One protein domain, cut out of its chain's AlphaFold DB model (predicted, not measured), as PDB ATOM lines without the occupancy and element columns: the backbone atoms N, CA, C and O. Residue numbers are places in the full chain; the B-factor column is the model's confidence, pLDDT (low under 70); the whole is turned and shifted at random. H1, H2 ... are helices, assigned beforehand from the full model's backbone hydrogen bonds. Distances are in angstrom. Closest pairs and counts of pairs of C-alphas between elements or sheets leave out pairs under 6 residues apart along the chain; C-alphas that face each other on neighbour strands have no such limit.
ATOM      1  N   LYS A 539       8.036-151.354 -15.304       96.69
ATOM      2  CA  LYS A 539       7.710-150.476 -16.438       96.69
ATOM      3  C   LYS A 539       6.610-149.478 -16.042       96.69
ATOM      4  O   LYS A 539       5.815-149.760 -15.139       96.69
ATOM      5  N   GLU A 540       6.539-148.305 -16.681       95.38
ATOM      6  CA  GLU A 540       5.487-147.316 -16.363       95.38
ATOM      7  C   GLU A 540       4.072-147.851 -16.620       95.38
ATOM      8  O   GLU A 540       3.164-147.541 -15.849       95.38
ATOM      9  N   GLU A 541       3.890-148.731 -17.604       95.38
ATOM     10  CA  GLU A 541       2.631-149.452 -17.837       95.38
ATOM     11  C   GLU A 541       2.217-150.293 -16.618       95.38
ATOM     12  O   GLU A 541       1.095-150.194 -16.122       95.38
ATOM     13  N   ASP A 542       3.146-151.058 -16.042       95.06
ATOM     14  CA  ASP A 542       2.870-151.836 -14.833       95.06
ATOM     15  C   ASP A 542       2.582-150.924 -13.632       95.06
ATOM     16  O   ASP A 542       1.718-151.220 -12.796       95.06
ATOM     17  N   LYS A 543       3.299-149.797 -13.516       93.75
ATOM     18  CA  LYS A 543       3.058-148.811 -12.453       93.75
ATOM     19  C   LYS A 543       1.674-148.185 -12.604       93.75
ATOM     20  O   LYS A 543       0.976-148.054 -11.595       93.75
ATOM     21  N   SER A 544       1.261-147.828 -13.818       94.31
ATOM     22  CA  SER A 544      -0.059-147.257 -14.099       94.31
ATOM     23  C   SER A 544      -1.167-148.269 -13.791       94.31
ATOM     24  O   SER A 544      -2.114-147.929 -13.077       94.31
ATOM     25  N   LEU A 545      -0.992-149.542 -14.164       95.31
ATOM     26  CA  LEU A 545      -1.907-150.632 -13.821       95.31
ATOM     27  C   LEU A 545      -2.022-150.839 -12.308       95.31
ATOM     28  O   LEU A 545      -3.126-150.983 -11.780       95.31
ATOM     29  N   VAL A 546      -0.905-150.819 -11.575       93.38
ATOM     30  CA  VAL A 546      -0.927-150.909 -10.108       93.38
ATOM     31  C   VAL A 546      -1.615-149.688  -9.487       93.38
ATOM     32  O   VAL A 546      -2.391-149.851  -8.542       93.38
ATOM     33  N   ARG A 547      -1.382-148.470 -10.000       93.19
ATOM     34  CA  ARG A 547      -2.085-147.251  -9.552       93.19
ATOM     35  C   ARG A 547      -3.595-147.368  -9.801       93.19
ATOM     36  O   ARG A 547      -4.358-147.128  -8.865       93.19
ATOM     37  N   LYS A 548      -4.015-147.813 -10.992       96.00
ATOM     38  CA  LYS A 548      -5.423-148.020 -11.372       96.00
ATOM     39  C   LYS A 548      -6.104-149.052 -10.471       96.00
ATOM     40  O   LYS A 548      -7.088-148.719  -9.817       96.00
ATOM     41  N   LYS A 549      -5.506-150.240 -10.301       94.75
ATOM     42  CA  LYS A 549      -6.015-151.286  -9.389       94.75
ATOM     43  C   LYS A 549      -6.134-150.795  -7.946       94.75
ATOM     44  O   LYS A 549      -7.107-151.100  -7.261       94.75
ATOM     45  N   ASN A 550      -5.169-150.008  -7.466       93.12
ATOM     46  CA  ASN A 550      -5.232-149.428  -6.122       93.12
ATOM     47  C   ASN A 550      -6.343-148.374  -5.986       93.12
ATOM     48  O   ASN A 550      -6.972-148.292  -4.929       93.12
ATOM     49  N   ALA A 551      -6.577-147.559  -7.018       94.50
ATOM     50  CA  ALA A 551      -7.660-146.579  -7.041       94.50
ATOM     51  C   ALA A 551      -9.033-147.266  -7.068       94.50
ATOM     52  O   ALA A 551      -9.891-146.939  -6.248       94.50
ATOM     53  N   GLU A 552      -9.204-148.277  -7.923       95.44
ATOM     54  CA  GLU A 552     -10.407-149.112  -7.996       95.44
ATOM     55  C   GLU A 552     -10.680-149.821  -6.668       95.44
ATOM     56  O   GLU A 552     -11.777-149.713  -6.129       95.44
ATOM     57  N   HIS A 553      -9.667-150.451  -6.063       94.62
ATOM     58  CA  HIS A 553      -9.805-151.085  -4.751       94.62
ATOM     59  C   HIS A 553     -10.225-150.082  -3.666       94.62
ATOM     60  O   HIS A 553     -11.067-150.387  -2.822       94.62
ATOM     61  N   LYS A 554      -9.665-148.862  -3.663       92.75
ATOM     62  CA  LYS A 554     -10.089-147.804  -2.728       92.75
ATOM     63  C   LYS A 554     -11.531-147.364  -2.981       92.75
ATOM     64  O   LYS A 554     -12.249-147.134  -2.011       92.75
ATOM     65  N   LYS A 555     -11.948-147.246  -4.245       93.50
ATOM     66  CA  LYS A 555     -13.328-146.909  -4.623       93.50
ATOM     67  C   LYS A 555     -14.291-147.990  -4.134       93.50
ATOM     68  O   LYS A 555     -15.237-147.659  -3.430       93.50
ATOM     69  N   LEU A 556     -13.978-149.257  -4.402       93.69
ATOM     70  CA  LEU A 556     -14.785-150.408  -4.005       93.69
ATOM     71  C   LEU A 556     -14.882-150.551  -2.480       93.69
ATOM     72  O   LEU A 556     -15.972-150.730  -1.949       93.69
ATOM     73  N   LYS A 557     -13.766-150.376  -1.757       93.19
ATOM     74  CA  LYS A 557     -13.770-150.352  -0.284       93.19
ATOM     75  C   LYS A 557     -14.675-149.239   0.253       93.19
ATOM     76  O   LYS A 557     -15.412-149.454   1.209       93.19
ATOM     77  N   ARG A 558     -14.613-148.040  -0.337       90.12
ATOM     78  CA  ARG A 558     -15.457-146.913   0.084       90.12
ATOM     79  C   ARG A 558     -16.929-147.166  -0.215       90.12
ATOM     80  O   ARG A 558     -17.746-146.858   0.640       90.12
ATOM     81  N   SER A 559     -17.269-147.719  -1.378       92.12
ATOM     82  CA  SER A 559     -18.663-148.023  -1.718       92.12
ATOM     83  C   SER A 559     -19.241-149.155  -0.868       92.12
ATOM     84  O   SER A 559     -20.434-149.142  -0.604       92.12
ATOM     85  N   SER A 560     -18.414-150.097  -0.398       94.50
ATOM     86  CA  SER A 560     -18.859-151.201   0.464       94.50
ATOM     87  C   SER A 560     -18.980-150.845   1.952       94.50
ATOM     88  O   SER A 560     -19.469-151.658   2.729       94.50
ATOM     89  N   MET A 561     -18.476-149.687   2.386       93.19
ATOM     90  CA  MET A 561     -18.557-149.261   3.788       93.19
ATOM     91  C   MET A 561     -19.917-148.632   4.100       93.19
ATOM     92  O   MET A 561     -20.449-147.865   3.294       93.19
ATOM     93  N   LYS A 562     -20.437-148.895   5.303       95.12
ATOM     94  CA  LYS A 562     -21.613-148.193   5.834       95.12
ATOM     95  C   LYS A 562     -21.281-146.717   6.078       95.12
ATOM     96  O   LYS A 562     -20.117-146.366   6.282       95.12
ATOM     97  N   GLU A 563     -22.281-145.837   6.047       93.56
ATOM     98  CA  GLU A 563     -22.045-144.391   6.202       93.56
ATOM     99  C   GLU A 563     -21.457-144.039   7.581       93.56
ATOM    100  O   GLU A 563     -20.582-143.180   7.674       93.56
ATOM    101  N   GLU A 564     -21.825-144.781   8.628       93.19
ATOM    102  CA  GLU A 564     -21.217-144.687   9.964       93.19
ATOM    103  C   GLU A 564     -19.703-144.950   9.930       93.19
ATOM    104  O   GLU A 564     -18.913-144.144  10.427       93.19
ATOM    105  N   ASP A 565     -19.271-146.025   9.260       93.38
ATOM    106  CA  ASP A 565     -17.851-146.358   9.098       93.38
ATOM    107  C   ASP A 565     -17.111-145.297   8.278       93.38
ATOM    108  O   ASP A 565     -15.965-144.953   8.585       93.38
ATOM    109  N   LYS A 566     -17.754-144.741   7.238       91.69
ATOM    110  CA  LYS A 566     -17.184-143.630   6.458       91.69
ATOM    111  C   LYS A 566     -17.011-142.388   7.323       91.69
ATOM    112  O   LYS A 566     -15.965-141.746   7.236       91.69
ATOM    113  N   SER A 567     -18.003-142.049   8.146       91.75
ATOM    114  CA  SER A 567     -17.939-140.919   9.076       91.75
ATOM    115  C   SER A 567     -16.804-141.104  10.087       91.75
ATOM    116  O   SER A 567     -15.963-140.214  10.249       91.75
ATOM    117  N   LEU A 568     -16.675-142.302  10.667       93.31
ATOM    118  CA  LEU A 568     -15.568-142.647  11.561       93.31
ATOM    119  C   LEU A 568     -14.205-142.589  10.859       93.31
ATOM    120  O   LEU A 568     -13.252-142.054  11.428       93.31
ATOM    121  N   GLU A 569     -14.077-143.092   9.626       92.06
ATOM    122  CA  GLU A 569     -12.827-142.999   8.853       92.06
ATOM    123  C   GLU A 569     -12.485-141.534   8.518       92.06
ATOM    124  O   GLU A 569     -11.318-141.144   8.595       92.06
ATOM    125  N   ARG A 570     -13.483-140.691   8.205       91.81
ATOM    126  CA  ARG A 570     -13.300-139.240   8.001       91.81
ATOM    127  C   ARG A 570     -12.833-138.549   9.282       91.81
ATOM    128  O   ARG A 570     -11.867-137.789   9.213       91.81
ATOM    129  N   LYS A 571     -13.453-138.840  10.433       94.44
ATOM    130  CA  LYS A 571     -13.074-138.280  11.743       94.44
ATOM    131  C   LYS A 571     -11.658-138.698  12.146       94.44
ATOM    132  O   LYS A 571     -10.827-137.845  12.434       94.44
ATOM    133  N   LYS A 572     -11.323-139.986  12.028       93.06
ATOM    134  CA  LYS A 572      -9.957-140.483  12.275       93.06
ATOM    135  C   LYS A 572      -8.931-139.822  11.356       93.06
ATOM    136  O   LYS A 572      -7.849-139.447  11.799       93.06
ATOM    137  N   ASN A 573      -9.255-139.651  10.074       91.25
ATOM    138  CA  ASN A 573      -8.360-138.982   9.130       91.25
ATOM    139  C   ASN A 573      -8.192-137.486   9.436       91.25
ATOM    140  O   ASN A 573      -7.097-136.957   9.238       91.25
ATOM    141  N   SER A 574      -9.243-136.791   9.882       92.75
ATOM    142  CA  SER A 574      -9.150-135.376  10.251       92.75
ATOM    143  C   SER A 574      -8.331-135.191  11.530       92.75
ATOM    144  O   SER A 574      -7.430-134.351  11.543       92.75
ATOM    145  N   GLU A 575      -8.543-136.029  12.544       93.25
ATOM    146  CA  GLU A 575      -7.740-136.075  13.773       93.25
ATOM    147  C   GLU A 575      -6.270-136.383  13.471       93.25
ATOM    148  O   GLU A 575      -5.386-135.628  13.869       93.25
ATOM    149  N   HIS A 576      -5.989-137.408  12.661       92.81
ATOM    150  CA  HIS A 576      -4.622-137.731  12.247       92.81
ATOM    151  C   HIS A 576      -3.952-136.564  11.501       92.81
ATOM    152  O   HIS A 576      -2.772-136.281  11.708       92.81
ATOM    153  N   LYS A 577      -4.675-135.858  10.618       92.38
ATOM    154  CA  LYS A 577      -4.141-134.663   9.941       92.38
ATOM    155  C   LYS A 577      -3.846-133.531  10.927       92.38
ATOM    156  O   LYS A 577      -2.830-132.861  10.755       92.38
ATOM    157  N   LYS A 578      -4.704-133.314  11.930       92.44
ATOM    158  CA  LYS A 578      -4.478-132.319  12.990       92.44
ATOM    159  C   LYS A 578      -3.228-132.662  13.801       92.44
ATOM    160  O   LYS A 578      -2.344-131.818  13.900       92.44
ATOM    161  N   LEU A 579      -3.106-133.907  14.267       91.75
ATOM    162  CA  LEU A 579      -1.938-134.388  15.014       91.75
ATOM    163  C   LEU A 579      -0.644-134.252  14.206       91.75
ATOM    164  O   LEU A 579       0.335-133.711  14.704       91.75
ATOM    165  N   LYS A 580      -0.650-134.646  12.926       92.06
ATOM    166  CA  LYS A 580       0.524-134.489  12.053       92.06
ATOM    167  C   LYS A 580       0.916-133.020  11.856       92.06
ATOM    168  O   LYS A 580       2.095-132.700  11.771       92.06
ATOM    169  N   ARG A 581      -0.059-132.113  11.738       90.25
ATOM    170  CA  ARG A 581       0.223-130.671  11.641       90.25
ATOM    171  C   ARG A 581       0.794-130.120  12.947       90.25
ATOM    172  O   ARG A 581       1.673-129.272  12.876       90.25
ATOM    173  N   ALA A 582       0.306-130.588  14.094       89.56
ATOM    174  CA  ALA A 582       0.842-130.209  15.397       89.56
ATOM    175  C   ALA A 582       2.296-130.680  15.555       89.56
ATOM    176  O   ALA A 582       3.152-129.848  15.836       89.56
ATOM    177  N   SER A 583       2.596-131.948  15.237       89.62
ATOM    178  CA  SER A 583       3.967-132.470  15.336       89.62
ATOM    179  C   SER A 583       4.939-131.715  14.427       89.62
ATOM    180  O   SER A 583       6.002-131.317  14.868       89.62
ATOM    181  N   MET A 584       4.555-131.413  13.179       89.44
ATOM    182  CA  MET A 584       5.422-130.638  12.277       89.44
ATOM    183  C   MET A 584       5.664-129.201  12.766       89.44
ATOM    184  O   MET A 584       6.711-128.631  12.471       89.44
ATOM    185  N   LYS A 585       4.704-128.588  13.475       90.06
ATOM    186  CA  LYS A 585       4.908-127.265  14.088       90.06
ATOM    187  C   LYS A 585       5.897-127.340  15.249       90.06
ATOM    188  O   LYS A 585       6.695-126.423  15.404       90.06
ATOM    189  N   GLU A 586       5.832-128.408  16.034       89.44
ATOM    190  CA  GLU A 586       6.737-128.669  17.151       89.44
ATOM    191  C   GLU A 586       8.159-128.991  16.670       89.44
ATOM    192  O   GLU A 586       9.114-128.369  17.121       89.44
ATOM    193  N   ASP A 587       8.307-129.850  15.659       89.38
ATOM    194  CA  ASP A 587       9.606-130.136  15.037       89.38
ATOM    195  C   ASP A 587      10.248-128.853  14.485       89.38
ATOM    196  O   ASP A 587      11.425-128.578  14.722       89.38
ATOM    197  N   LYS A 588       9.452-128.016  13.804       91.06
ATOM    198  CA  LYS A 588       9.922-126.742  13.251       91.06
ATOM    199  C   LYS A 588      10.281-125.728  14.341       91.06
ATOM    200  O   LYS A 588      11.225-124.965  14.167       91.06
ATOM    201  N   SER A 589       9.554-125.694  15.461       87.25
ATOM    202  CA  SER A 589       9.887-124.795  16.573       87.25
ATOM    203  C   SER A 589      11.173-125.226  17.283       87.25
ATOM    204  O   SER A 589      11.990-124.371  17.624       87.25
ATOM    205  N   LEU A 590      11.402-126.533  17.435       90.06
ATOM    206  CA  LEU A 590      12.655-127.086  17.953       90.06
ATOM    207  C   LEU A 590      13.836-126.799  17.021       90.06
ATOM    208  O   LEU A 590      14.909-126.432  17.493       90.06
ATOM    209  N   GLU A 591      13.648-126.922  15.706       91.44
ATOM    210  CA  GLU A 591      14.669-126.581  14.711       91.44
ATOM    211  C   GLU A 591      15.042-125.090  14.766       91.44
ATOM    212  O   GLU A 591      16.224-124.747  14.769       91.44
ATOM    213  N   ILE A 592      14.053-124.196  14.906       91.81
ATOM    214  CA  ILE A 592      14.294-122.756  15.083       91.81
ATOM    215  C   ILE A 592      15.083-122.477  16.372       91.81
ATOM    216  O   ILE A 592      16.036-121.701  16.328       91.81
ATOM    217  N   LYS A 593      14.732-123.116  17.499       91.12
ATOM    218  CA  LYS A 593      15.462-122.958  18.771       91.12
ATOM    219  C   LYS A 593      16.917-123.413  18.661       91.12
ATOM    220  O   LYS A 593      17.806-122.649  19.013       91.12
ATOM    221  N   LYS A 594      17.166-124.593  18.084       91.81
ATOM    222  CA  LYS A 594      18.531-125.098  17.852       91.81
ATOM    223  C   LYS A 594      19.344-124.156  16.970       91.81
ATOM    224  O   LYS A 594      20.495-123.873  17.274       91.81
ATOM    225  N   ASN A 595      18.741-123.631  15.902       90.06
ATOM    226  CA  ASN A 595      19.410-122.670  15.027       90.06
ATOM    227  C   ASN A 595      19.710-121.341  15.740       90.06
ATOM    228  O   ASN A 595      20.732-120.718  15.455       90.06
ATOM    229  N   ALA A 596      18.848-120.900  16.662       89.88
ATOM    230  CA  ALA A 596      19.091-119.718  17.487       89.88
ATOM    231  C   ALA A 596      20.236-119.947  18.491       89.88
ATOM    232  O   ALA A 596      21.141-119.120  18.559       89.88
ATOM    233  N   GLU A 597      20.249-121.089  19.185       89.31
ATOM    234  CA  GLU A 597      21.330-121.492  20.101       89.31
ATOM    235  C   GLU A 597      22.682-121.580  19.373       89.31
ATOM    236  O   GLU A 597      23.689-121.031  19.825       89.31
TER     237      GLU A 597
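This is residues 539 to 597 of the 605 residues of an uncharacterized protein of Biomphalaria glabrata (UniProt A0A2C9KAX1). Two straight helices, a shorter H1 and a longer H2, meet near their ends at a tight link and spread from there as an open V. The two arms of the V stand free over most of their length, and the whole is thin across the third direction. The printed part has 59 residues with two named helices, H1 and then H2, and no named strand. The class is all helix. The whole is extended, with a radius of gyration of the C-alphas of 18.9 A, and flat, with spans of 52 by 40 by 5 A.

Lys 539 comes before H1, which holds residues 540 to 560 and measures 29.8 A from first to last C-alpha. C-alpha 540 is at (5.487, -147.316, -16.363) and C-alpha 560 at (-18.859, -151.201, 0.464). After Met 561 and Lys 562 comes H2, residues 563 to 597, which measures 51.0 A. It ends with C-alpha 597 at (21.330, -121.492, 20.101).

H1 and H2 are close but not clearly touching, with 1 pair of C-alphas within 8 A. This closest pair is that of Arg 558 and Lys 566, 7.4 A apart. The two helices run opposite ways at a steep tilt of 56 degrees. Their centres are 27.2 A apart. Residues 539 to 557, of which 540 to 557 belong to H1, stand free, and so do residues 570 to 597 of H2. In H1 and H2 every O i to N i+4 pair is within hydrogen-bond range.

The two C-alphas farthest apart are those of Ser 560 and Glu 597, at 53.7 A. From the first to the last printed C-alpha, Lys 539 to Glu 597, the distance is 48.6 A. The printed part has no cut, and the link from H1 to H2 is tight. The mean pLDDT of the printed part is 92.5, and no printed residue is under 70.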